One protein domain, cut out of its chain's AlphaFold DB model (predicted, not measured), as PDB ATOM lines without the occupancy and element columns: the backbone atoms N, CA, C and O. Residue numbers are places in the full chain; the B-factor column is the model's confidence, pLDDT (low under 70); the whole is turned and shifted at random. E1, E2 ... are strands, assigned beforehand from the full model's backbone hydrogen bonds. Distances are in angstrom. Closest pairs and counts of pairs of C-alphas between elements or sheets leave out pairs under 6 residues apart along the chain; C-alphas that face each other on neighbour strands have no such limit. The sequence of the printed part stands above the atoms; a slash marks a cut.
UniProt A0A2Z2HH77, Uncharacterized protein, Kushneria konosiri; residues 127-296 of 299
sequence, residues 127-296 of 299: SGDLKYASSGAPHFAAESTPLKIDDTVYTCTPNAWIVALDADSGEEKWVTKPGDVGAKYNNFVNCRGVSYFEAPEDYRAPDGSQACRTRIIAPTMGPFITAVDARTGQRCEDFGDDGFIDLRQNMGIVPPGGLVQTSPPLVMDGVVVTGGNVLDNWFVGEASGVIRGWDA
ATOM      1  N   SER A 127     -16.720  41.472  14.374       94.81
ATOM      2  CA  SER A 127     -16.743  40.019  14.578       94.81
ATOM      3  C   SER A 127     -16.244  39.582  15.955       94.81
ATOM      4  O   SER A 127     -16.523  38.471  16.388       94.81
ATOM      5  N   GLY A 128     -15.449  40.419  16.630       93.31
ATOM      6  CA  GLY A 128     -14.734  40.028  17.845       93.31
ATOM      7  C   GLY A 128     -13.625  39.002  17.589       93.31
ATOM      8  O   GLY A 128     -13.092  38.434  18.543       93.31
ATOM      9  N   ASP A 129     -13.275  38.757  16.323       91.06
ATOM     10  CA  ASP A 129     -12.211  37.833  15.964       91.06
ATOM     11  C   ASP A 129     -10.839  38.464  16.223       91.06
ATOM     12  O   ASP A 129     -10.468  39.477  15.625       91.06
ATOM     13  N   LEU A 130     -10.086  37.867  17.143       88.38
ATOM     14  CA  LEU A 130      -8.808  38.382  17.612       88.38
ATOM     15  C   LEU A 130      -7.701  37.366  17.358       88.38
ATOM     16  O   LEU A 130      -7.903  36.152  17.421       88.38
ATOM     17  N   LYS A 131      -6.487  37.876  17.146       79.00
ATOM     18  CA  LYS A 131      -5.296  37.040  17.020       79.00
ATOM     19  C   LYS A 131      -5.129  36.181  18.274       79.00
ATOM     20  O   LYS A 131      -4.881  36.706  19.360       79.00
ATOM     21  N   TYR A 132      -5.219  34.859  18.129       68.25
ATOM     22  CA  TYR A 132      -4.961  33.951  19.241       68.25
ATOM     23  C   TYR A 132      -3.495  34.041  19.664       68.25
ATOM     24  O   TYR A 132      -2.595  33.832  18.846       68.25
ATOM     25  N   ALA A 133      -3.245  34.275  20.954       53.12
ATOM     26  CA  ALA A 133      -1.893  34.269  21.517       53.12
ATOM     27  C   ALA A 133      -1.178  32.917  21.315       53.12
ATOM     28  O   ALA A 133       0.040  32.878  21.169       53.12
ATOM     29  N   SER A 134      -1.939  31.817  21.262       52.69
ATOM     30  CA  SER A 134      -1.450  30.451  21.050       52.69
ATOM     31  C   SER A 134      -1.088  30.121  19.602       52.69
ATOM     32  O   SER A 134      -0.397  29.130  19.384       52.69
ATOM     33  N   SER A 135      -1.531  30.916  18.620       56.75
ATOM     34  CA  SER A 135      -1.286  30.604  17.205       56.75
ATOM     35  C   SER A 135       0.195  30.681  16.841       56.75
ATOM     36  O   SER A 135       0.627  30.002  15.917       56.75
ATOM     37  N   GLY A 136       0.980  31.530  17.521       61.50
ATOM     38  CA  GLY A 136       2.377  31.807  17.160       61.50
ATOM     39  C   GLY A 136       2.560  32.390  15.749       61.50
ATOM     40  O   GLY A 136       3.678  32.746  15.383       61.50
ATOM     41  N   ALA A 137       1.476  32.522  14.977       68.12
ATOM     42  CA  ALA A 137       1.497  32.912  13.585       68.12
ATOM     43  C   ALA A 137       1.952  34.370  13.475       68.12
ATOM     44  O   ALA A 137       1.393  35.252  14.146       68.12
ATOM     45  N   PRO A 138       2.958  34.675  12.643       69.44
ATOM     46  CA  PRO A 138       3.390  36.051  12.448       69.44
ATOM     47  C   PRO A 138       2.274  36.888  11.809       69.44
ATOM     48  O   PRO A 138       2.066  38.032  12.218       69.44
ATOM     49  N   HIS A 139       1.497  36.300  10.895       82.00
ATOM     50  CA  HIS A 139       0.491  36.997  10.102       82.00
ATOM     51  C   HIS A 139      -0.928  36.821  10.661       82.00
ATOM     52  O   HIS A 139      -1.361  35.699  10.920       82.00
ATOM     53  N   PHE A 140      -1.645  37.936  10.828       87.50
ATOM     54  CA  PHE A 140      -3.070  37.981  11.164       87.50
ATOM     55  C   PHE A 140      -3.714  39.140  10.396       87.50
ATOM     56  O   PHE A 140      -3.382  40.293  10.679       87.50
ATOM     57  N   ALA A 141      -4.579  38.859   9.418       89.25
ATOM     58  CA  ALA A 141      -5.122  39.897   8.538       89.25
ATOM     59  C   ALA A 141      -6.546  39.602   8.054       89.25
ATOM     60  O   ALA A 141      -6.872  38.475   7.676       89.25
ATOM     61  N   ALA A 142      -7.380  40.644   8.027       91.38
ATOM     62  CA  ALA A 142      -8.690  40.609   7.389       91.38
ATOM     63  C   ALA A 142      -8.532  40.952   5.901       91.38
ATOM     64  O   ALA A 142      -8.301  42.105   5.547       91.38
ATOM     65  N   GLU A 143      -8.642  39.941   5.040       94.62
ATOM     66  CA  GLU A 143      -8.470  40.070   3.584       94.62
ATOM     67  C   GLU A 143      -9.753  39.712   2.814       94.62
ATOM     68  O   GLU A 143      -9.740  39.605   1.587       94.62
ATOM     69  N   SER A 144     -10.853  39.483   3.539       95.44
ATOM     70  CA  SER A 144     -12.085  38.946   2.975       95.44
ATOM     71  C   SER A 144     -12.703  39.909   1.966       95.44
ATOM     72  O   SER A 144     -12.933  41.078   2.272       95.44
ATOM     73  N   THR A 145     -13.009  39.402   0.771       96.12
ATOM     74  CA  THR A 145     -14.016  39.988  -0.119       96.12
ATOM     75  C   THR A 145     -15.348  39.288   0.168       96.12
ATOM     76  O   THR A 145     -15.468  38.105  -0.159       96.12
ATOM     77  N   PRO A 146     -16.329  39.965   0.792       97.44
ATOM     78  CA  PRO A 146     -17.623  39.361   1.088       97.44
ATOM     79  C   PRO A 146     -18.403  39.007  -0.180       97.44
ATOM     80  O   PRO A 146     -18.267  39.667  -1.212       97.44
ATOM     81  N   LEU A 147     -19.270  38.005  -0.072       98.69
ATOM     82  CA  LEU A 147     -20.356  37.778  -1.019       98.69
ATOM     83  C   LEU A 147     -21.600  38.512  -0.520       98.69
ATOM     84  O   LEU A 147     -21.841  38.561   0.684       98.69
ATOM     85  N   LYS A 148     -22.410  39.041  -1.432       98.44
ATOM     86  CA  LYS A 148     -23.752  39.559  -1.132       98.44
ATOM     87  C   LYS A 148     -24.709  38.844  -2.065       98.44
ATOM     88  O   LYS A 148     -24.597  39.001  -3.278       98.44
ATOM     89  N   ILE A 149     -25.615  38.051  -1.517       98.19
ATOM     90  CA  ILE A 149     -26.584  37.268  -2.285       98.19
ATOM     91  C   ILE A 149     -27.942  37.513  -1.650       98.19
ATOM     92  O   ILE A 149     -28.075  37.361  -0.434       98.19
ATOM     93  N   ASP A 150     -28.908  37.955  -2.449       96.81
ATOM     94  CA  ASP A 150     -30.224  38.374  -1.964       96.81
ATOM     95  C   ASP A 150     -30.117  39.383  -0.801       96.81
ATOM     96  O   ASP A 150     -29.557  40.467  -0.964       96.81
ATOM     97  N   ASP A 151     -30.634  39.053   0.377       97.88
ATOM     98  CA  ASP A 151     -30.671  39.900   1.574       97.88
ATOM     99  C   ASP A 151     -29.510  39.623   2.551       97.88
ATOM    100  O   ASP A 151     -29.543  40.055   3.707       97.88
ATOM    101  N   THR A 152     -28.505  38.848   2.132       98.81
ATOM    102  CA  THR A 152     -27.477  38.320   3.034       98.81
ATOM    103  C   THR A 152     -26.066  38.608   2.535       98.81
ATOM    104  O   THR A 152     -25.721  38.377   1.375       98.81
ATOM    105  N   VAL A 153     -25.217  39.091   3.443       98.88
ATOM    106  CA  VAL A 153     -23.773  39.219   3.240       98.88
ATOM    107  C   VAL A 153     -23.071  38.045   3.909       98.88
ATOM    108  O   VAL A 153     -23.187  37.857   5.117       98.88
ATOM    109  N   TYR A 154     -22.297  37.288   3.139       98.88
ATOM    110  CA  TYR A 154     -21.462  36.197   3.629       98.88
ATOM    111  C   TYR A 154     -19.995  36.605   3.612       98.88
ATOM    112  O   TYR A 154     -19.474  37.081   2.603       98.88
ATOM    113  N   THR A 155     -19.295  36.400   4.718       98.12
ATOM    114  CA  THR A 155     -17.868  36.716   4.825       98.12
ATOM    115  C   THR A 155     -17.160  35.714   5.725       98.12
ATOM    116  O   THR A 155     -17.780  34.833   6.323       98.12
ATOM    117  N   CYS A 156     -15.844  35.856   5.825       96.75
ATOM    118  CA  CYS A 156     -15.043  35.130   6.785       96.75
ATOM    119  C   CYS A 156     -14.088  36.046   7.546       96.75
ATOM    120  O   CYS A 156     -13.723  37.135   7.091       96.75
ATOM    121  N   THR A 157     -13.667  35.583   8.717       95.38
ATOM    122  CA  THR A 157     -12.698  36.270   9.573       95.38
ATOM    123  C   THR A 157     -11.312  35.619   9.475       95.38
ATOM    124  O   THR A 157     -11.186  34.517   8.932       95.38
ATOM    125  N   PRO A 158     -10.244  36.262   9.982       91.94
ATOM    126  CA  PRO A 158      -8.896  35.693   9.953       91.94
ATOM    127  C   PRO A 158      -8.770  34.278  10.547       91.94
ATOM    128  O   PRO A 158      -8.057  33.455   9.978       91.94
ATOM    129  N   ASN A 159      -9.481  33.961  11.637       89.94
ATOM    130  CA  ASN A 159      -9.536  32.610  12.220       89.94
ATOM    131  C   ASN A 159     -10.560  31.683  11.530       89.94
ATOM    132  O   ASN A 159     -11.049  30.729  12.136       89.94
ATOM    133  N   ALA A 160     -10.900  31.963  10.270       91.38
ATOM    134  CA  ALA A 160     -11.825  31.188   9.445       91.38
ATOM    135  C   ALA A 160     -13.247  31.047  10.024       91.38
ATOM    136  O   ALA A 160     -13.934  30.066   9.744       91.38
ATOM    137  N   TRP A 161     -13.723  32.008  10.827       95.69
ATOM    138  CA  TRP A 161     -15.141  32.030  11.193       95.69
ATOM    139  C   TRP A 161     -15.936  32.430   9.959       95.69
ATOM    140  O   TRP A 161     -15.576  33.403   9.302       95.69
ATOM    141  N   ILE A 162     -16.996  31.694   9.651       98.06
ATOM    142  CA  ILE A 162     -17.910  31.970   8.543       98.06
ATOM    143  C   ILE A 162     -19.078  32.754   9.124       98.06
ATOM    144  O   ILE A 162     -19.679  32.317  10.103       98.06
ATOM    145  N   VAL A 163     -19.381  33.909   8.549       98.69
ATOM    146  CA  VAL A 163     -20.370  34.843   9.091       98.69
ATOM    147  C   VAL A 163     -21.403  35.152   8.020       98.69
ATOM    148  O   VAL A 163     -21.030  35.471   6.888       98.69
ATOM    149  N   ALA A 164     -22.679  35.112   8.397       98.88
ATOM    150  CA  ALA A 164     -23.772  35.680   7.622       98.88
ATOM    151  C   ALA A 164     -24.361  36.888   8.345       98.88
ATOM    152  O   ALA A 164     -24.695  36.818   9.530       98.88
ATOM    153  N   LEU A 165     -24.514  37.983   7.610       98.88
ATOM    154  CA  LEU A 165     -25.098  39.230   8.084       98.88
ATOM    155  C   LEU A 165     -26.317  39.581   7.239       98.88
ATOM    156  O   LEU A 165     -26.348  39.317   6.037       98.88
ATOM    157  N   ASP A 166     -27.293  40.230   7.847       98.75
ATOM    158  CA  ASP A 166     -28.325  40.948   7.116       98.75
ATOM    159  C   ASP A 166     -27.712  42.102   6.310       98.75
ATOM    160  O   ASP A 166     -26.934  42.896   6.844       98.75
ATOM    161  N   ALA A 167     -28.014  42.178   5.012       98.25
ATOM    162  CA  ALA A 167     -27.364  43.131   4.112       98.25
ATOM    163  C   ALA A 167     -27.740  44.594   4.411       98.25
ATOM    164  O   ALA A 167     -26.908  45.489   4.223       98.25
ATOM    165  N   ASP A 168     -28.957  44.833   4.901       97.62
ATOM    166  CA  ASP A 168     -29.483  46.179   5.137       97.62
ATOM    167  C   ASP A 168     -29.089  46.719   6.513       97.62
ATOM    168  O   ASP A 168     -28.736  47.893   6.645       97.62
ATOM    169  N   SER A 169     -29.130  45.874   7.544       98.38
ATOM    170  CA  SER A 169     -28.877  46.276   8.934       98.38
ATOM    171  C   SER A 169     -27.470  45.953   9.442       98.38
ATOM    172  O   SER A 169     -27.009  46.578  10.400       98.38
ATOM    173  N   GLY A 170     -26.778  44.985   8.832       98.38
ATOM    174  CA  GLY A 170     -25.505  44.458   9.325       98.38
ATOM    175  C   GLY A 170     -25.630  43.552  10.557       98.38
ATOM    176  O   GLY A 170     -24.607  43.213  11.155       98.38
ATOM    177  N   GLU A 171     -26.851  43.177  10.960       98.56
ATOM    178  CA  GLU A 171     -27.097  42.256  12.073       98.56
ATOM    179  C   GLU A 171     -26.584  40.846  11.747       98.56
ATOM    180  O   GLU A 171     -26.765  40.342  10.639       98.56
ATOM    181  N   GLU A 172     -25.937  40.196  12.717       98.69
ATOM    182  CA  GLU A 172     -25.468  38.820  12.565       98.69
ATOM    183  C   GLU A 172     -26.652  37.850  12.518       98.69
ATOM    184  O   GLU A 172     -27.360  37.675  13.508       98.69
ATOM    185  N   LYS A 173     -26.838  37.183  11.372       98.69
ATOM    186  CA  LYS A 173     -27.808  36.090  11.222       98.69
ATOM    187  C   LYS A 173     -27.273  34.821  11.883       98.69
ATOM    188  O   LYS A 173     -27.993  34.150  12.618       98.69
ATOM    189  N   TRP A 174     -26.009  34.495  11.614       98.75
ATOM    190  CA  TRP A 174     -25.298  33.383  12.239       98.75
ATOM    191  C   TRP A 174     -23.780  33.516  12.073       98.75
ATOM    192  O   TRP A 174     -23.280  34.159  11.146       98.75
ATOM    193  N   VAL A 175     -23.043  32.835  12.955       98.38
ATOM    194  CA  VAL A 175     -21.596  32.633  12.853       98.38
ATOM    195  C   VAL A 175     -21.250  31.168  13.091       98.38
ATOM    196  O   VAL A 175     -21.618  30.578  14.108       98.38
ATOM    197  N   THR A 176     -20.475  30.592  12.178       97.62
ATOM    198  CA  THR A 176     -19.949  29.234  12.303       97.62
ATOM    199  C   THR A 176     -18.450  29.283  12.487       97.62
ATOM    200  O   THR A 176     -17.728  29.924  11.727       97.62
ATOM    201  N   LYS A 177     -17.964  28.590  13.517       94.50
ATOM    202  CA  LYS A 177     -16.541  28.490  13.846       94.50
ATOM    203  C   LYS A 177     -16.101  27.052  13.570       94.50
ATOM    204  O   LYS A 177     -16.382  26.191  14.401       94.50
ATOM    205  N   PRO A 178     -15.429  26.772  12.438       86.62
ATOM    206  CA  PRO A 178     -15.023  25.412  12.074       86.62
ATOM    207  C   PRO A 178     -14.027  24.777  13.058       86.62
ATOM    208  O   PRO A 178     -13.811  23.569  13.015       86.62
ATOM    209  N   GLY A 179     -13.437  25.579  13.954       80.50
ATOM    210  CA  GLY A 179     -12.435  25.157  14.927       80.50
ATOM    211  C   GLY A 179     -11.014  25.467  14.463       80.50
ATOM    212  O   GLY A 179     -10.798  26.160  13.471       80.50
ATOM    213  N   ASP A 180     -10.030  24.948  15.189       73.56
ATOM    214  CA  ASP A 180      -8.598  25.132  14.936       73.56
ATOM    215  C   ASP A 180      -8.014  24.036  14.024       73.56
ATOM    216  O   ASP A 180      -6.819  23.731  14.080       73.56
ATOM    217  N   VAL A 181      -8.854  23.436  13.173       70.44
ATOM    218  CA  VAL A 181      -8.494  22.311  12.303       70.44
ATOM    219  C   VAL A 181      -7.292  22.692  11.431       70.44
ATOM    220  O   VAL A 181      -7.383  23.517  10.529       70.44
ATOM    221  N   GLY A 182      -6.127  22.113  11.743       66.56
ATOM    222  CA  GLY A 182      -4.853  22.394  11.069       66.56
ATOM    223  C   GLY A 182      -4.209  23.758  11.376       66.56
ATOM    224  O   GLY A 182      -3.169  24.067  10.798       66.56
ATOM    225  N   ALA A 183      -4.744  24.536  12.326       72.12
ATOM    226  CA  ALA A 183      -4.277  25.881  12.677       72.12
ATOM    227  C   ALA A 183      -2.871  25.918  13.294       72.12
ATOM    228  O   ALA A 183      -2.145  26.895  13.131       72.12
ATOM    229  N   LYS A 184      -2.468  24.853  14.002       74.38
ATOM    230  CA  LYS A 184      -1.219  24.794  14.789       74.38
ATOM    231  C   LYS A 184       0.046  25.140  13.992       74.38
ATOM    232  O   LYS A 184       1.031  25.576  14.580       74.38
ATOM    233  N   TYR A 185       0.035  24.900  12.686       74.50
ATOM    234  CA  TYR A 185       1.196  25.081  11.811       74.50
ATOM    235  C   TYR A 185       0.960  26.132  10.724       74.50
ATOM    236  O   TYR A 185       1.766  26.255   9.805       74.50
ATOM    237  N   ASN A 186      -0.145  26.874  10.807       78.94
ATOM    238  CA  ASN A 186      -0.471  27.901   9.837       78.94
ATOM    239  C   ASN A 186       0.204  29.229  10.211       78.94
ATOM    240  O   ASN A 186      -0.087  29.823  11.246       78.94
ATOM    241  N   ASN A 187       1.090  29.712   9.339       79.19
ATOM    242  CA  ASN A 187       1.754  31.009   9.500       79.19
ATOM    243  C   ASN A 187       0.912  32.192   8.987       79.19
ATOM    244  O   ASN A 187       1.250  33.345   9.264       79.19
ATOM    245  N   PHE A 188      -0.164  31.900   8.257       82.94
ATOM    246  CA  PHE A 188      -1.039  32.816   7.536       82.94
ATOM    247  C   PHE A 188      -2.466  32.727   8.089       82.94
ATOM    248  O   PHE A 188      -3.335  32.047   7.543       82.94
ATOM    249  N   VAL A 189      -2.711  33.408   9.213       86.62
ATOM    250  CA  VAL A 189      -4.057  33.508   9.793       86.62
ATOM    251  C   VAL A 189      -4.800  34.645   9.099       86.62
ATOM    252  O   VAL A 189      -4.812  35.793   9.539       86.62
ATOM    253  N   ASN A 190      -5.350  34.346   7.935       89.44
ATOM    254  CA  ASN A 190      -6.158  35.259   7.144       89.44
ATOM    255  C   ASN A 190      -7.187  34.459   6.351       89.44
ATOM    256  O   ASN A 190      -6.987  33.286   6.042       89.44
ATOM    257  N   CYS A 191      -8.270  35.128   5.977       91.81
ATOM    258  CA  CYS A 191      -9.254  34.589   5.057       91.81
ATOM    259  C   CYS A 191      -9.557  35.635   3.986       91.81
ATOM    260  O   CYS A 191      -9.783  36.802   4.317       91.81
ATOM    261  N   ARG A 192      -9.525  35.228   2.710       94.94
ATOM    262  CA  ARG A 192      -9.778  36.120   1.561       94.94
ATOM    263  C   ARG A 192     -11.219  36.113   1.074       94.94
ATOM    264  O   ARG A 192     -11.572  36.929   0.230       94.94
ATOM    265  N   GLY A 193     -12.059  35.244   1.613       96.19
ATOM    266  CA  GLY A 193     -13.477  35.191   1.293       96.19
ATOM    267  C   GLY A 193     -14.030  33.783   1.419       96.19
ATOM    268  O   GLY A 193     -13.334  32.846   1.815       96.19
ATOM    269  N   VAL A 194     -15.288  33.657   1.025       98.25
ATOM    270  CA  VAL A 194     -16.026  32.398   0.955       98.25
ATOM    271  C   VAL A 194     -16.594  32.216  -0.449       98.25
ATOM    272  O   VAL A 194     -16.566  33.143  -1.262       98.25
ATOM    273  N   SER A 195     -17.112  31.029  -0.724       98.38
ATOM    274  CA  SER A 195     -17.725  30.672  -2.001       98.38
ATOM    275  C   SER A 195     -19.154  30.225  -1.781       98.38
ATOM    276  O   SER A 195     -19.468  29.642  -0.748       98.38
ATOM    277  N   TYR A 196     -20.013  30.479  -2.757       98.12
ATOM    278  CA  TYR A 196     -21.403  30.060  -2.721       98.12
ATOM    279  C   TYR A 196     -21.653  28.952  -3.738       98.12
ATOM    280  O   TYR A 196     -21.160  29.013  -4.866       98.12
ATOM    281  N   PHE A 197     -22.451  27.966  -3.347       97.38
ATOM    282  CA  PHE A 197     -22.978  26.953  -4.247       97.38
ATOM    283  C   PHE A 197     -24.471  26.766  -4.007       97.38
ATOM    284  O   PHE A 197     -24.924  26.744  -2.866       97.38
ATOM    285  N   GLU A 198     -25.224  26.579  -5.081       96.06
ATOM    286  CA  GLU A 198     -26.638  26.236  -5.032       96.06
ATOM    287  C   GLU A 198     -26.864  24.996  -5.885       96.06
ATOM    288  O   GLU A 198     -26.647  25.007  -7.097       96.06
ATOM    289  N   ALA A 199     -27.262  23.914  -5.225       95.75
ATOM    290  CA  ALA A 199     -27.655  22.687  -5.889       95.75
ATOM    291  C   ALA A 199     -29.028  22.854  -6.574       95.75
ATOM    292  O   ALA A 199     -29.820  23.708  -6.162       95.75
ATOM    293  N   PRO A 200     -29.339  22.022  -7.585       94.38
ATOM    294  CA  PRO A 200     -30.641  22.019  -8.252       94.38
ATOM    295  C   PRO A 200     -31.842  21.929  -7.290       94.38
ATOM    296  O   PRO A 200     -31.739  21.409  -6.182       94.38
ATOM    297  N   GLU A 201     -33.015  22.399  -7.721       93.88
ATOM    298  CA  GLU A 201     -34.274  22.374  -6.940       93.88
ATOM    299  C   GLU A 201     -34.698  20.973  -6.455       93.88
ATOM    300  O   GLU A 201     -35.375  20.811  -5.433       93.88
ATOM    301  N   ASP A 202     -34.317  19.929  -7.187       94.69
ATOM    302  CA  ASP A 202     -34.612  18.538  -6.857       94.69
ATOM    303  C   ASP A 202     -33.582  17.899  -5.911       94.69
ATOM    304  O   ASP A 202     -33.826  16.796  -5.423       94.69
ATOM    305  N   TYR A 203     -32.502  18.603  -5.546       95.25
ATOM    306  CA  TYR A 203     -31.555  18.149  -4.525       95.25
ATOM    307  C   TYR A 203     -32.270  17.850  -3.203       95.25
ATOM    308  O   TYR A 203     -33.141  18.604  -2.762       95.25
ATOM    309  N   ARG A 204     -31.895  16.756  -2.541       94.00
ATOM    310  CA  ARG A 204     -32.372  16.385  -1.206       94.00
ATOM    311  C   ARG A 204     -31.190  15.901  -0.375       94.00
ATOM    312  O   ARG A 204     -30.394  15.104  -0.862       94.00
ATOM    313  N   ALA A 205     -31.113  16.365   0.868       92.75
ATOM    314  CA  ALA A 205     -30.188  15.815   1.852       92.75
ATOM    315  C   ALA A 205     -30.567  14.353   2.193       92.75
ATOM    316  O   ALA A 205     -31.696  13.936   1.902       92.75
ATOM    317  N   PRO A 206     -29.680  13.562   2.833       89.69
ATOM    318  CA  PRO A 206     -29.964  12.166   3.191       89.69
ATOM    319  C   PRO A 206     -31.229  11.959   4.042       89.69
ATOM    320  O   PRO A 206     -31.874  10.917   3.953       89.69
ATOM    321  N   ASP A 207     -31.612  12.958   4.841       90.81
ATOM    322  CA  ASP A 207     -32.835  12.966   5.652       90.81
ATOM    323  C   ASP A 207     -34.100  13.398   4.874       90.81
ATOM    324  O   ASP A 207     -35.191  13.486   5.439       90.81
ATOM    325  N   GLY A 208     -33.971  13.664   3.570       93.00
ATOM    326  CA  GLY A 208     -35.040  14.128   2.686       93.00
ATOM    327  C   GLY A 208     -35.316  15.633   2.749       93.00
ATOM    328  O   GLY A 208     -36.223  16.112   2.063       93.00
ATOM    329  N   SER A 209     -34.567  16.397   3.546       94.69
ATOM    330  CA  SER A 209     -34.738  17.843   3.682       94.69
ATOM    331  C   SER A 209     -34.063  18.639   2.549       94.69
ATOM    332  O   SER A 209     -33.469  18.092   1.617       94.69
ATOM    333  N   GLN A 210     -34.183  19.968   2.621       94.88
ATOM    334  CA  GLN A 210     -33.458  20.937   1.785       94.88
ATOM    335  C   GLN A 210     -32.179  21.461   2.461       94.88
ATOM    336  O   GLN A 210     -31.636  22.481   2.030       94.88
ATOM    337  N   ALA A 211     -31.736  20.832   3.554       95.81
ATOM    338  CA  ALA A 211     -30.511  21.230   4.234       95.81
ATOM    339  C   ALA A 211     -29.331  21.171   3.262       95.81
ATOM    340  O   ALA A 211     -29.192  20.231   2.479       95.81
ATOM    341  N   CYS A 212     -28.505  22.209   3.283       97.19
ATOM    342  CA  CYS A 212     -27.352  22.367   2.416       97.19
ATOM    343  C   CYS A 212     -27.659  22.438   0.918       97.19
ATOM    344  O   CYS A 212     -26.723  22.379   0.138       97.19
ATOM    345  N   ARG A 213     -28.907  22.653   0.460       97.25
ATOM    346  CA  ARG A 213     -29.136  22.962  -0.972       97.25
ATOM    347  C   ARG A 213     -28.289  24.163  -1.398       97.25
ATOM    348  O   ARG A 213     -27.617  24.121  -2.424       97.25
ATOM    349  N   THR A 214     -28.296  25.203  -0.571       97.75
ATOM    350  CA  THR A 214     -27.423  26.371  -0.689       97.75
ATOM    351  C   THR A 214     -26.296  26.256   0.327       97.75
ATOM    352  O   THR A 214     -26.570  26.083   1.517       97.75
ATOM    353  N   ARG A 215     -25.048  26.375  -0.115       98.00
ATOM    354  CA  ARG A 215     -23.852  26.171   0.707       98.00
ATOM    355  C   ARG A 215     -22.956  27.396   0.668       98.00
ATOM    356  O   ARG A 215     -22.749  27.981  -0.394       98.00
ATOM    357  N   ILE A 216     -22.366  27.715   1.812       98.62
ATOM    358  CA  ILE A 216     -21.159  28.530   1.894       98.62
ATOM    359  C   ILE A 216     -19.981  27.587   2.091       98.62
ATOM    360  O   ILE A 216     -19.934  26.841   3.066       98.62
ATOM    361  N   ILE A 217     -19.041  27.624   1.153       98.25
ATOM    362  CA  ILE A 217     -17.826  26.816   1.153       98.25
ATOM    363  C   ILE A 217     -16.658  27.738   1.474       98.25
ATOM    364  O   ILE A 217     -16.475  28.771   0.827       98.25
ATOM    365  N   ALA A 218     -15.868  27.388   2.479       96.25
ATOM    366  CA  ALA A 218     -14.820  28.260   2.986       96.25
ATOM    367  C   ALA A 218     -13.537  27.486   3.309       96.25
ATOM    368  O   ALA A 218     -13.597  26.314   3.696       96.25
ATOM    369  N   PRO A 219     -12.366  28.131   3.187       93.12
ATOM    370  CA  PRO A 219     -11.146  27.597   3.764       93.12
ATOM    371  C   PRO A 219     -11.219  27.570   5.291       93.12
ATOM    372  O   PRO A 219     -11.839  28.426   5.920       93.12
ATOM    373  N   THR A 220     -10.548  26.592   5.885       90.81
ATOM    374  CA  THR A 220     -10.286  26.543   7.330       90.81
ATOM    375  C   THR A 220      -8.935  27.188   7.647       90.81
ATOM    376  O   THR A 220      -8.192  27.587   6.754       90.81
ATOM    377  N   MET A 221      -8.555  27.235   8.926       85.56
ATOM    378  CA  MET A 221      -7.202  27.641   9.320       85.56
ATOM    379  C   MET A 221      -6.106  26.646   8.893       85.56
ATOM    380  O   MET A 221      -4.930  26.930   9.105       85.56
ATOM    381  N   GLY A 222      -6.460  25.485   8.344       84.88
ATOM    382  CA  GLY A 222      -5.536  24.435   7.937       84.88
ATOM    383  C   GLY A 222      -5.665  24.057   6.460       84.88
ATOM    384  O   GLY A 222      -6.213  24.805   5.650       84.88
ATOM    385  N   PRO A 223      -5.172  22.867   6.077       90.06
ATOM    386  CA  PRO A 223      -5.296  22.346   4.721       90.06
ATOM    387  C   PRO A 223      -6.673  21.703   4.490       90.06
ATOM    388  O   PRO A 223      -6.754  20.601   3.960       90.06
ATOM    389  N   PHE A 224      -7.754  22.363   4.906       92.88
ATOM    390  CA  PHE A 224      -9.115  21.867   4.707       92.88
ATOM    391  C   PHE A 224     -10.013  22.963   4.152       92.88
ATOM    392  O   PHE A 224      -9.830  24.141   4.475       92.88
ATOM    393  N   ILE A 225     -11.011  22.558   3.377       95.31
ATOM    394  CA  ILE A 225     -12.204  23.365   3.114       95.31
ATOM    395  C   ILE A 225     -13.404  22.737   3.818       95.31
ATOM    396  O   ILE A 225     -13.433  21.528   4.032       95.31
ATOM    397  N   THR A 226     -14.373  23.563   4.185       96.94
ATOM    398  CA  THR A 226     -15.610  23.148   4.854       96.94
ATOM    399  C   THR A 226     -16.825  23.742   4.156       96.94
ATOM    400  O   THR A 226     -16.692  24.760   3.471       96.94
ATOM    401  N   ALA A 227     -17.993  23.126   4.342       97.81
ATOM    402  CA  ALA A 227     -19.267  23.620   3.838       97.81
ATOM    403  C   ALA A 227     -20.312  23.745   4.958       97.81
ATOM    404  O   ALA A 227     -20.444  22.871   5.819       97.81
ATOM    405  N   VAL A 228     -21.077  24.836   4.919       98.44
ATOM    406  CA  VAL A 228     -22.219  25.094   5.809       98.44
ATOM    407  C   VAL A 228     -23.452  25.481   4.994       98.44
ATOM    408  O   VAL A 228     -23.317  26.099   3.937       98.44
ATOM    409  N   ASP A 229     -24.654  25.159   5.472       98.38
ATOM    410  CA  ASP A 229     -25.909  25.632   4.885       98.38
ATOM    411  C   ASP A 229     -25.944  27.165   4.949       98.38
ATOM    412  O   ASP A 229     -25.797  27.769   6.012       98.38
ATOM    413  N   ALA A 230     -26.140  27.808   3.798       98.44
ATOM    414  CA  ALA A 230     -26.082  29.262   3.683       98.44
ATOM    415  C   ALA A 230     -27.174  29.989   4.492       98.44
ATOM    416  O   ALA A 230     -27.026  31.163   4.824       98.44
ATOM    417  N   ARG A 231     -28.281  29.323   4.828       97.75
ATOM    418  CA  ARG A 231     -29.391  29.916   5.583       97.75
ATOM    419  C   ARG A 231     -29.204  29.752   7.083       97.75
ATOM    420  O   ARG A 231     -29.575  30.651   7.828       97.75
ATOM    421  N   THR A 232     -28.656  28.622   7.526       98.19
ATOM    422  CA  THR A 232     -28.617  28.270   8.958       98.19
ATOM    423  C   THR A 232     -27.222  28.302   9.577       98.19
ATOM    424  O   THR A 232     -27.110  28.286  10.801       98.19
ATOM    425  N   GLY A 233     -26.162  28.290   8.766       98.12
ATOM    426  CA  GLY A 233     -24.781  28.133   9.226       98.12
ATOM    427  C   GLY A 233     -24.452  26.724   9.730       98.12
ATOM    428  O   GLY A 233     -23.320  26.469  10.147       98.12
ATOM    429  N   GLN A 234     -25.405  25.788   9.695       97.50
ATOM    430  CA  GLN A 234     -25.162  24.410  10.111       97.50
ATOM    431  C   GLN A 234     -24.223  23.720   9.130       97.50
ATOM    432  O   GLN A 234     -24.305  23.929   7.924       97.50
ATOM    433  N   ARG A 235     -23.324  22.894   9.655       96.19
ATOM    434  CA  ARG A 235     -22.390  22.116   8.848       96.19
ATOM    435  C   ARG A 235     -23.139  21.176   7.901       96.19
ATOM    436  O   ARG A 235     -24.095  20.525   8.310       96.19
ATOM    437  N   CYS A 236     -22.655  21.075   6.667       97.00
ATOM    438  CA  CYS A 236     -23.085  20.050   5.722       97.00
ATOM    439  C   CYS A 236     -22.299  18.768   5.984       97.00
ATOM    440  O   CYS A 236     -21.186  18.623   5.494       97.00
ATOM    441  N   GLU A 237     -22.834  17.874   6.815       94.75
ATOM    442  CA  GLU A 237     -22.141  16.644   7.244       94.75
ATOM    443  C   GLU A 237     -21.826  15.688   6.080       94.75
ATOM    444  O   GLU A 237     -20.899  14.888   6.170       94.75
ATOM    445  N   ASP A 238     -22.563  15.801   4.973       91.56
ATOM    446  CA  ASP A 238     -22.395  15.033   3.737       91.56
ATOM    447  C   ASP A 238     -21.298  15.571   2.802       91.56
ATOM    448  O   ASP A 238     -21.038  14.972   1.759       91.56
ATOM    449  N   PHE A 239     -20.643  16.676   3.168       96.38
ATOM    450  CA  PHE A 239     -19.542  17.260   2.408       96.38
ATOM    451  C   PHE A 239     -18.188  16.734   2.901       96.38
ATOM    452  O   PHE A 239     -17.699  17.132   3.959       96.38
ATOM    453  N   GLY A 240     -17.550  15.867   2.121       95.44
ATOM    454  CA  GLY A 240     -16.292  15.220   2.473       95.44
ATOM    455  C   GLY A 240     -16.440  14.278   3.671       95.44
ATOM    456  O   GLY A 240     -17.328  13.432   3.709       95.44
ATOM    457  N   ASP A 241     -15.539  14.406   4.643       94.31
ATOM    458  CA  ASP A 241     -15.570  13.681   5.913       94.31
ATOM    459  C   ASP A 241     -16.092  14.613   7.015       94.31
ATOM    460  O   ASP A 241     -15.383  15.530   7.439       94.31
ATOM    461  N   ASP A 242     -17.350  14.419   7.426       92.94
ATOM    462  CA  ASP A 242     -18.040  15.234   8.439       92.94
ATOM    463  C   ASP A 242     -17.905  16.748   8.169       92.94
ATOM    464  O   ASP A 242     -17.450  17.531   9.007       92.94
ATOM    465  N   GLY A 243     -18.256  17.172   6.952       94.44
ATOM    466  CA  GLY A 243     -18.239  18.575   6.532       94.44
ATOM    467  C   GLY A 243     -16.867  19.157   6.197       94.44
ATOM    468  O   GLY A 243     -16.758  20.384   6.066       94.44
ATOM    469  N   PHE A 244     -15.829  18.328   6.056       95.44
ATOM    470  CA  PHE A 244     -14.488  18.758   5.668       95.44
ATOM    471  C   PHE A 244     -13.901  17.945   4.518       95.44
ATOM    472  O   PHE A 244     -13.908  16.718   4.512       95.44
ATOM    473  N   ILE A 245     -13.239  18.643   3.599       95.19
ATOM    474  CA  ILE A 245     -12.349  18.022   2.616       95.19
ATOM    475  C   ILE A 245     -10.910  18.260   3.046       95.19
ATOM    476  O   ILE A 245     -10.476  19.408   3.182       95.19
ATOM    477  N   ASP A 246     -10.153  17.177   3.213       93.06
ATOM    478  CA  ASP A 246      -8.710  17.238   3.434       93.06
ATOM    479  C   ASP A 246      -7.979  17.496   2.114       93.06
ATOM    480  O   ASP A 246      -7.822  16.622   1.258       93.06
ATOM    481  N   LEU A 247      -7.442  18.704   1.978       93.25
ATOM    482  CA  LEU A 247      -6.678  19.114   0.812       93.25
ATOM    483  C   LEU A 247      -5.315  18.423   0.736       93.25
ATOM    484  O   LEU A 247      -4.546  18.750  -0.150       93.25
ATOM    485  N   ARG A 248      -4.946  17.471   1.588       90.50
ATOM    486  CA  ARG A 248      -3.705  16.688   1.430       90.50
ATOM    487  C   ARG A 248      -3.930  15.370   0.702       90.50
ATOM    488  O   ARG A 248      -2.955  14.703   0.351       90.50
ATOM    489  N   GLN A 249      -5.187  14.990   0.466       90.00
ATOM    490  CA  GLN A 249      -5.514  13.751  -0.232       90.00
ATOM    491  C   GLN A 249      -4.745  13.656  -1.556       90.00
ATOM    492  O   GLN A 249      -4.731  14.591  -2.359       90.00
ATOM    493  N   ASN A 250      -4.084  12.511  -1.749       87.44
ATOM    494  CA  ASN A 250      -3.294  12.171  -2.934       87.44
ATOM    495  C   ASN A 250      -2.106  13.110  -3.245       87.44
ATOM    496  O   ASN A 250      -1.600  13.097  -4.363       87.44
ATOM    497  N   MET A 251      -1.613  13.886  -2.270       87.19
ATOM    498  CA  MET A 251      -0.443  14.770  -2.445       87.19
ATOM    499  C   MET A 251       0.888  14.158  -1.982       87.19
ATOM    500  O   MET A 251       1.931  14.801  -2.080       87.19
ATOM    501  N   GLY A 252       0.868  12.925  -1.468       85.94
ATOM    502  CA  GLY A 252       2.034  12.311  -0.836       85.94
ATOM    503  C   GLY A 252       2.300  12.900   0.551       85.94
ATOM    504  O   GLY A 252       1.377  13.085   1.343       85.94
ATOM    505  N   ILE A 253       3.570  13.160   0.870       84.81
ATOM    506  CA  ILE A 253       3.962  13.707   2.174       84.81
ATOM    507  C   ILE A 253       3.810  15.228   2.143       84.81
ATOM    508  O   ILE A 253       4.589  15.924   1.500       84.81
ATOM    509  N   VAL A 254       2.835  15.743   2.891       88.00
ATOM    510  CA  VAL A 254       2.681  17.179   3.149       88.00
ATOM    511  C   VAL A 254       3.107  17.445   4.593       88.00
ATOM    512  O   VAL A 254       2.412  17.001   5.513       88.00
ATOM    513  N   PRO A 255       4.242  18.122   4.836       84.00
ATOM    514  CA  PRO A 255       4.667  18.395   6.196       84.00
ATOM    515  C   PRO A 255       3.701  19.360   6.889       84.00
ATOM    516  O   PRO A 255       2.983  20.114   6.225       84.00
ATOM    517  N   PRO A 256       3.684  19.376   8.231       82.88
ATOM    518  CA  PRO A 256       2.883  20.328   8.985       82.88
ATOM    519  C   PRO A 256       3.152  21.773   8.539       82.88
ATOM    520  O   PRO A 256       4.302  22.203   8.500       82.88
ATOM    521  N   GLY A 257       2.095  22.506   8.180       81.00
ATOM    522  CA  GLY A 257       2.187  23.879   7.665       81.00
ATOM    523  C   GLY A 257       2.618  23.993   6.198       81.00
ATOM    524  O   GLY A 257       2.543  25.078   5.640       81.00
ATOM    525  N   GLY A 258       3.012  22.889   5.555       86.19
ATOM    526  CA  GLY A 258       3.460  22.847   4.158       86.19
ATOM    527  C   GLY A 258       2.364  23.096   3.123       86.19
ATOM    528  O   GLY A 258       2.683  23.345   1.965       86.19
ATOM    529  N   LEU A 259       1.097  23.040   3.536       88.69
ATOM    530  CA  LEU A 259      -0.066  23.419   2.745       88.69
ATOM    531  C   LEU A 259      -1.036  24.191   3.635       88.69
ATOM    532  O   LEU A 259      -1.419  23.705   4.702       88.69
ATOM    533  N   VAL A 260      -1.468  25.355   3.169       87.69
ATOM    534  CA  VAL A 260      -2.546  26.133   3.783       87.69
ATOM    535  C   VAL A 260      -3.478  26.655   2.697       87.69
ATOM    536  O   VAL A 260      -3.037  26.999   1.596       87.69
ATOM    537  N   GLN A 261      -4.774  26.726   2.996       90.19
ATOM    538  CA  GLN A 261      -5.732  27.393   2.125       90.19
ATOM    539  C   GLN A 261      -6.172  28.697   2.774       90.19
ATOM    540  O   GLN A 261      -6.697  28.707   3.876       90.19
ATOM    541  N   THR A 262      -5.957  29.804   2.076       88.94
ATOM    542  CA  THR A 262      -6.321  31.150   2.554       88.94
ATOM    543  C   THR A 262      -7.319  31.839   1.624       88.94
ATOM    544  O   THR A 262      -7.948  32.826   2.004       88.94
ATOM    545  N   SER A 263      -7.485  31.314   0.406       93.44
ATOM    546  CA  SER A 263      -8.386  31.851  -0.611       93.44
ATOM    547  C   SER A 263      -9.669  31.021  -0.725       93.44
ATOM    548  O   SER A 263      -9.604  29.799  -0.564       93.44
ATOM    549  N   PRO A 264     -10.822  31.651  -1.027       95.19
ATOM    550  CA  PRO A 264     -12.037  30.914  -1.350       95.19
ATOM    551  C   PRO A 264     -11.824  30.053  -2.603       95.19
ATOM    552  O   PRO A 264     -11.173  30.515  -3.547       95.19
ATOM    553  N   PRO A 265     -12.360  28.822  -2.649       95.88
ATOM    554  CA  PRO A 265     -12.337  28.029  -3.872       95.88
ATOM    555  C   PRO A 265     -13.205  28.654  -4.971       95.88
ATOM    556  O   PRO A 265     -14.213  29.300  -4.696       95.88
ATOM    557  N   LEU A 266     -12.881  28.422  -6.237       96.06
ATOM    558  CA  LEU A 266     -13.838  28.714  -7.305       96.06
ATOM    559  C   LEU A 266     -14.914  27.623  -7.295       96.06
ATOM    560  O   LEU A 266     -14.572  26.455  -7.185       96.06
ATOM    561  N   VAL A 267     -16.190  27.976  -7.430       96.50
ATOM    562  CA  VAL A 267     -17.255  26.990  -7.658       96.50
ATOM    563  C   VAL A 267     -17.881  27.260  -9.014       96.50
ATOM    564  O   VAL A 267     -18.352  28.371  -9.259       96.50
ATOM    565  N   MET A 268     -17.863  26.258  -9.888       92.69
ATOM    566  CA  MET A 268     -18.473  26.307 -11.215       92.69
ATOM    567  C   MET A 268     -18.965  24.917 -11.609       92.69
ATOM    568  O   MET A 268     -18.295  23.932 -11.316       92.69
ATOM    569  N   ASP A 269     -20.131  24.836 -12.248       91.69
ATOM    570  CA  ASP A 269     -20.692  23.591 -12.794       91.69
ATOM    571  C   ASP A 269     -20.722  22.411 -11.801       91.69
ATOM    572  O   ASP A 269     -20.453  21.267 -12.156       91.69
ATOM    573  N   GLY A 270     -21.025  22.692 -10.529       95.56
ATOM    574  CA  GLY A 270     -21.050  21.674  -9.473       95.56
ATOM    575  C   GLY A 270     -19.669  21.198  -9.014       95.56
ATOM    576  O   GLY A 270     -19.589  20.237  -8.261       95.56
ATOM    577  N   VAL A 271     -18.591  21.871  -9.421       97.81
ATOM    578  CA  VAL A 271     -17.212  21.552  -9.040       97.81
ATOM    579  C   VAL A 271     -16.614  22.682  -8.209       97.81
ATOM    580  O   VAL A 271     -16.580  23.842  -8.623       97.81
ATOM    581  N   VAL A 272     -16.082  22.333  -7.043       98.00
ATOM    582  CA  VAL A 272     -15.263  23.206  -6.199       98.00
ATOM    583  C   VAL A 272     -13.811  23.050  -6.635       98.00
ATOM    584  O   VAL A 272     -13.205  22.000  -6.460       98.00
ATOM    585  N   VAL A 273     -13.228  24.095  -7.206       97.38
ATOM    586  CA  VAL A 273     -11.844  24.125  -7.671       97.38
ATOM    587  C   VAL A 273     -10.966  24.802  -6.625       97.38
ATOM    588  O   VAL A 273     -11.116  25.984  -6.310       97.38
ATOM    589  N   THR A 274     -10.009  24.045  -6.099       94.69
ATOM    590  CA  THR A 274      -9.056  24.504  -5.085       94.69
ATOM    591  C   THR A 274      -7.639  24.511  -5.639       94.69
ATOM    592  O   THR A 274      -7.183  23.509  -6.193       94.69
ATOM    593  N   GLY A 275      -6.919  25.606  -5.406       89.56
ATOM    594  CA  GLY A 275      -5.457  25.592  -5.318       89.56
ATOM    595  C   GLY A 275      -5.008  25.453  -3.862       89.56
ATOM    596  O   GLY A 275      -5.741  24.930  -3.022       89.56
ATOM    597  N   GLY A 276      -3.836  25.985  -3.538       85.88
ATOM    598  CA  GLY A 276      -3.380  26.139  -2.160       85.88
ATOM    599  C   GLY A 276      -2.054  26.881  -2.109       85.88
ATOM    600  O   GLY A 276      -1.309  26.902  -3.089       85.88
ATOM    601  N   ASN A 277      -1.755  27.501  -0.972       87.25
ATOM    602  CA  ASN A 277      -0.410  27.985  -0.707       87.25
ATOM    603  C   ASN A 277       0.426  26.795  -0.226       87.25
ATOM    604  O   ASN A 277       0.123  26.203   0.812       87.25
ATOM    605  N   VAL A 278       1.450  26.445  -0.998       88.06
ATOM    606  CA  VAL A 278       2.481  25.488  -0.594       88.06
ATOM    607  C   VAL A 278       3.702  26.266  -0.119       88.06
ATOM    608  O   VAL A 278       4.064  27.268  -0.735       88.06
ATOM    609  N   LEU A 279       4.310  25.835   0.985       82.25
ATOM    610  CA  LEU A 279       5.570  26.431   1.433       82.25
ATOM    611  C   LEU A 279       6.674  26.096   0.428       82.25
ATOM    612  O   LEU A 279       6.842  24.931   0.074       82.25
ATOM    613  N   ASP A 280       7.439  27.102   0.019       79.19
ATOM    614  CA  ASP A 280       8.566  26.994  -0.904       79.19
ATOM    615  C   ASP A 280       9.888  27.356  -0.209       79.19
ATOM    616  O   ASP A 280       9.912  28.195   0.688       79.19
ATOM    617  N   ASN A 281      11.008  26.746  -0.621       80.62
ATOM    618  CA  ASN A 281      12.364  27.085  -0.150       80.62
ATOM    619  C   ASN A 281      12.656  26.736   1.331       80.62
ATOM    620  O   ASN A 281      13.487  27.375   1.979       80.62
ATOM    621  N   TRP A 282      11.990  25.712   1.885       75.25
ATOM    622  CA  TRP A 282      12.237  25.223   3.258       75.25
ATOM    623  C   TRP A 282      12.947  23.864   3.305       75.25
ATOM    624  O   TRP A 282      13.725  23.613   4.227       75.25
ATOM    625  N   PHE A 283      12.691  22.969   2.348       75.88
ATOM    626  CA  PHE A 283      13.286  21.630   2.272       75.88
ATOM    627  C   PHE A 283      13.111  21.063   0.860       75.88
ATOM    628  O   PHE A 283      12.185  21.444   0.169       75.88
ATOM    629  N   VAL A 284      13.958  20.125   0.433       81.94
ATOM    630  CA  VAL A 284      13.789  19.465  -0.874       81.94
ATOM    631  C   VAL A 284      12.595  18.508  -0.834       81.94
ATOM    632  O   VAL A 284      12.512  17.677   0.072       81.94
ATOM    633  N   GLY A 285      11.731  18.569  -1.849       79.38
ATOM    634  CA  GLY A 285      10.570  17.683  -1.976       79.38
ATOM    635  C   GLY A 285       9.306  18.284  -1.370       79.38
ATOM    636  O   GLY A 285       8.553  17.574  -0.705       79.38
ATOM    637  N   GLU A 286       9.105  19.590  -1.560       83.50
ATOM    638  CA  GLU A 286       7.914  20.307  -1.116       83.50
ATOM    639  C   GLU A 286       6.616  19.715  -1.686       83.50
ATOM    640  O   GLU A 286       6.595  19.001  -2.693       83.50
ATOM    641  N   ALA A 287       5.507  20.017  -1.009       84.50
ATOM    642  CA  ALA A 287       4.190  19.570  -1.429       84.50
ATOM    643  C   ALA A 287       3.857  20.090  -2.838       84.50
ATOM    644  O   ALA A 287       4.150  21.234  -3.186       84.50
ATOM    645  N   SER A 288       3.197  19.260  -3.649       83.88
ATOM    646  CA  SER A 288       2.838  19.644  -5.015       83.88
ATOM    647  C   SER A 288       1.797  20.770  -5.037       83.88
ATOM    648  O   SER A 288       0.730  20.639  -4.446       83.88
ATOM    649  N   GLY A 289       2.042  21.836  -5.800       85.94
ATOM    650  CA  GLY A 289       1.094  22.944  -6.008       85.94
ATOM    651  C   GLY A 289      -0.059  22.623  -6.971       85.94
ATOM    652  O   GLY A 289      -0.391  23.444  -7.821       85.94
ATOM    653  N   VAL A 290      -0.625  21.412  -6.909       88.62
ATOM    654  CA  VAL A 290      -1.691  20.981  -7.830       88.62
ATOM    655  C   VAL A 290      -2.988  21.769  -7.627       88.62
ATOM    656  O   VAL A 290      -3.389  22.062  -6.500       88.62
ATOM    657  N   ILE A 291      -3.686  22.035  -8.731       93.19
ATOM    658  CA  ILE A 291      -5.084  22.478  -8.729       93.19
ATOM    659  C   ILE A 291      -5.973  21.234  -8.797       93.19
ATOM    660  O   ILE A 291      -5.679  20.302  -9.547       93.19
ATOM    661  N   ARG A 292      -7.046  21.206  -8.006       93.44
ATOM    662  CA  ARG A 292      -7.964  20.062  -7.903       93.44
ATOM    663  C   ARG A 292      -9.414  20.501  -7.939       93.44
ATOM    664  O   ARG A 292      -9.715  21.614  -7.516       93.44
ATOM    665  N   GLY A 293     -10.269  19.607  -8.423       96.31
ATOM    666  CA  GLY A 293     -11.721  19.726  -8.386       96.31
ATOM    667  C   GLY A 293     -12.320  18.721  -7.406       96.31
ATOM    668  O   GLY A 293     -11.820  17.602  -7.301       96.31
ATOM    669  N   TRP A 294     -13.377  19.146  -6.730       97.12
ATOM    670  CA  TRP A 294     -14.163  18.399  -5.748       97.12
ATOM    671  C   TRP A 294     -15.636  18.537  -6.119       97.12
ATOM    672  O   TRP A 294     -16.022  19.572  -6.668       97.12
ATOM    673  N   ASP A 295     -16.462  17.540  -5.834       97.44
ATOM    674  CA  ASP A 295     -17.903  17.673  -6.053       97.44
ATOM    675  C   ASP A 295     -18.484  18.705  -5.066       97.44
ATOM    676  O   ASP A 295     -18.167  18.704  -3.879       97.44
ATOM    677  N   ALA A 296     -19.307  19.644  -5.531       97.31
ATOM    678  CA  ALA A 296     -19.817  20.728  -4.685       97.31
ATOM    679  C   ALA A 296     -20.917  20.297  -3.704       97.31
ATOM    680  O   ALA A 296     -21.257  21.062  -2.797       97.31
TER     681      ALA A 296
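Overview. This is residues 127 to 296 of the 299 residues of an uncharacterized protein of Kushneria konosiri (UniProt A0A2Z2HH77). With little regular structure, three small antiparallel sheets stack face to face, E7 to E10 between E2 to E5 and E11 to E13; E1 and E6, a parallel pair, run on into E2 and E7. The printed part has 170 residues, 61 of them in 13 named strands, E1 to E13, with no named helix: all strand. It is compact, with radius of gyration of the C-alphas 15.9 A and spans of 48 by 34 by 23 A.

Arrangement. Begin with E7 to E10, within residues 195 to 246, a strongly twisted meander of antiparallel neighbours; N 216 and O 228 are 2.8 A apart. Two more meanders face it, E2 to E5 within residues 147 to 176 and E11 to E13 within residues 266 to 295.

Along the chain. Find C-alpha 139 at (0.491, 36.997, 10.102); there E1, residues 139 to 145, begins its 18.0 A. Its parallel neighbour is E6, residues 188 to 193. E13 ends at C-alpha 295, (-17.903, 17.673, -6.053).

Size, cuts and confidence. The printed part has no cut; E10 to E11 is a long link; residues 132 to 138 and 182 have pLDDT under 70.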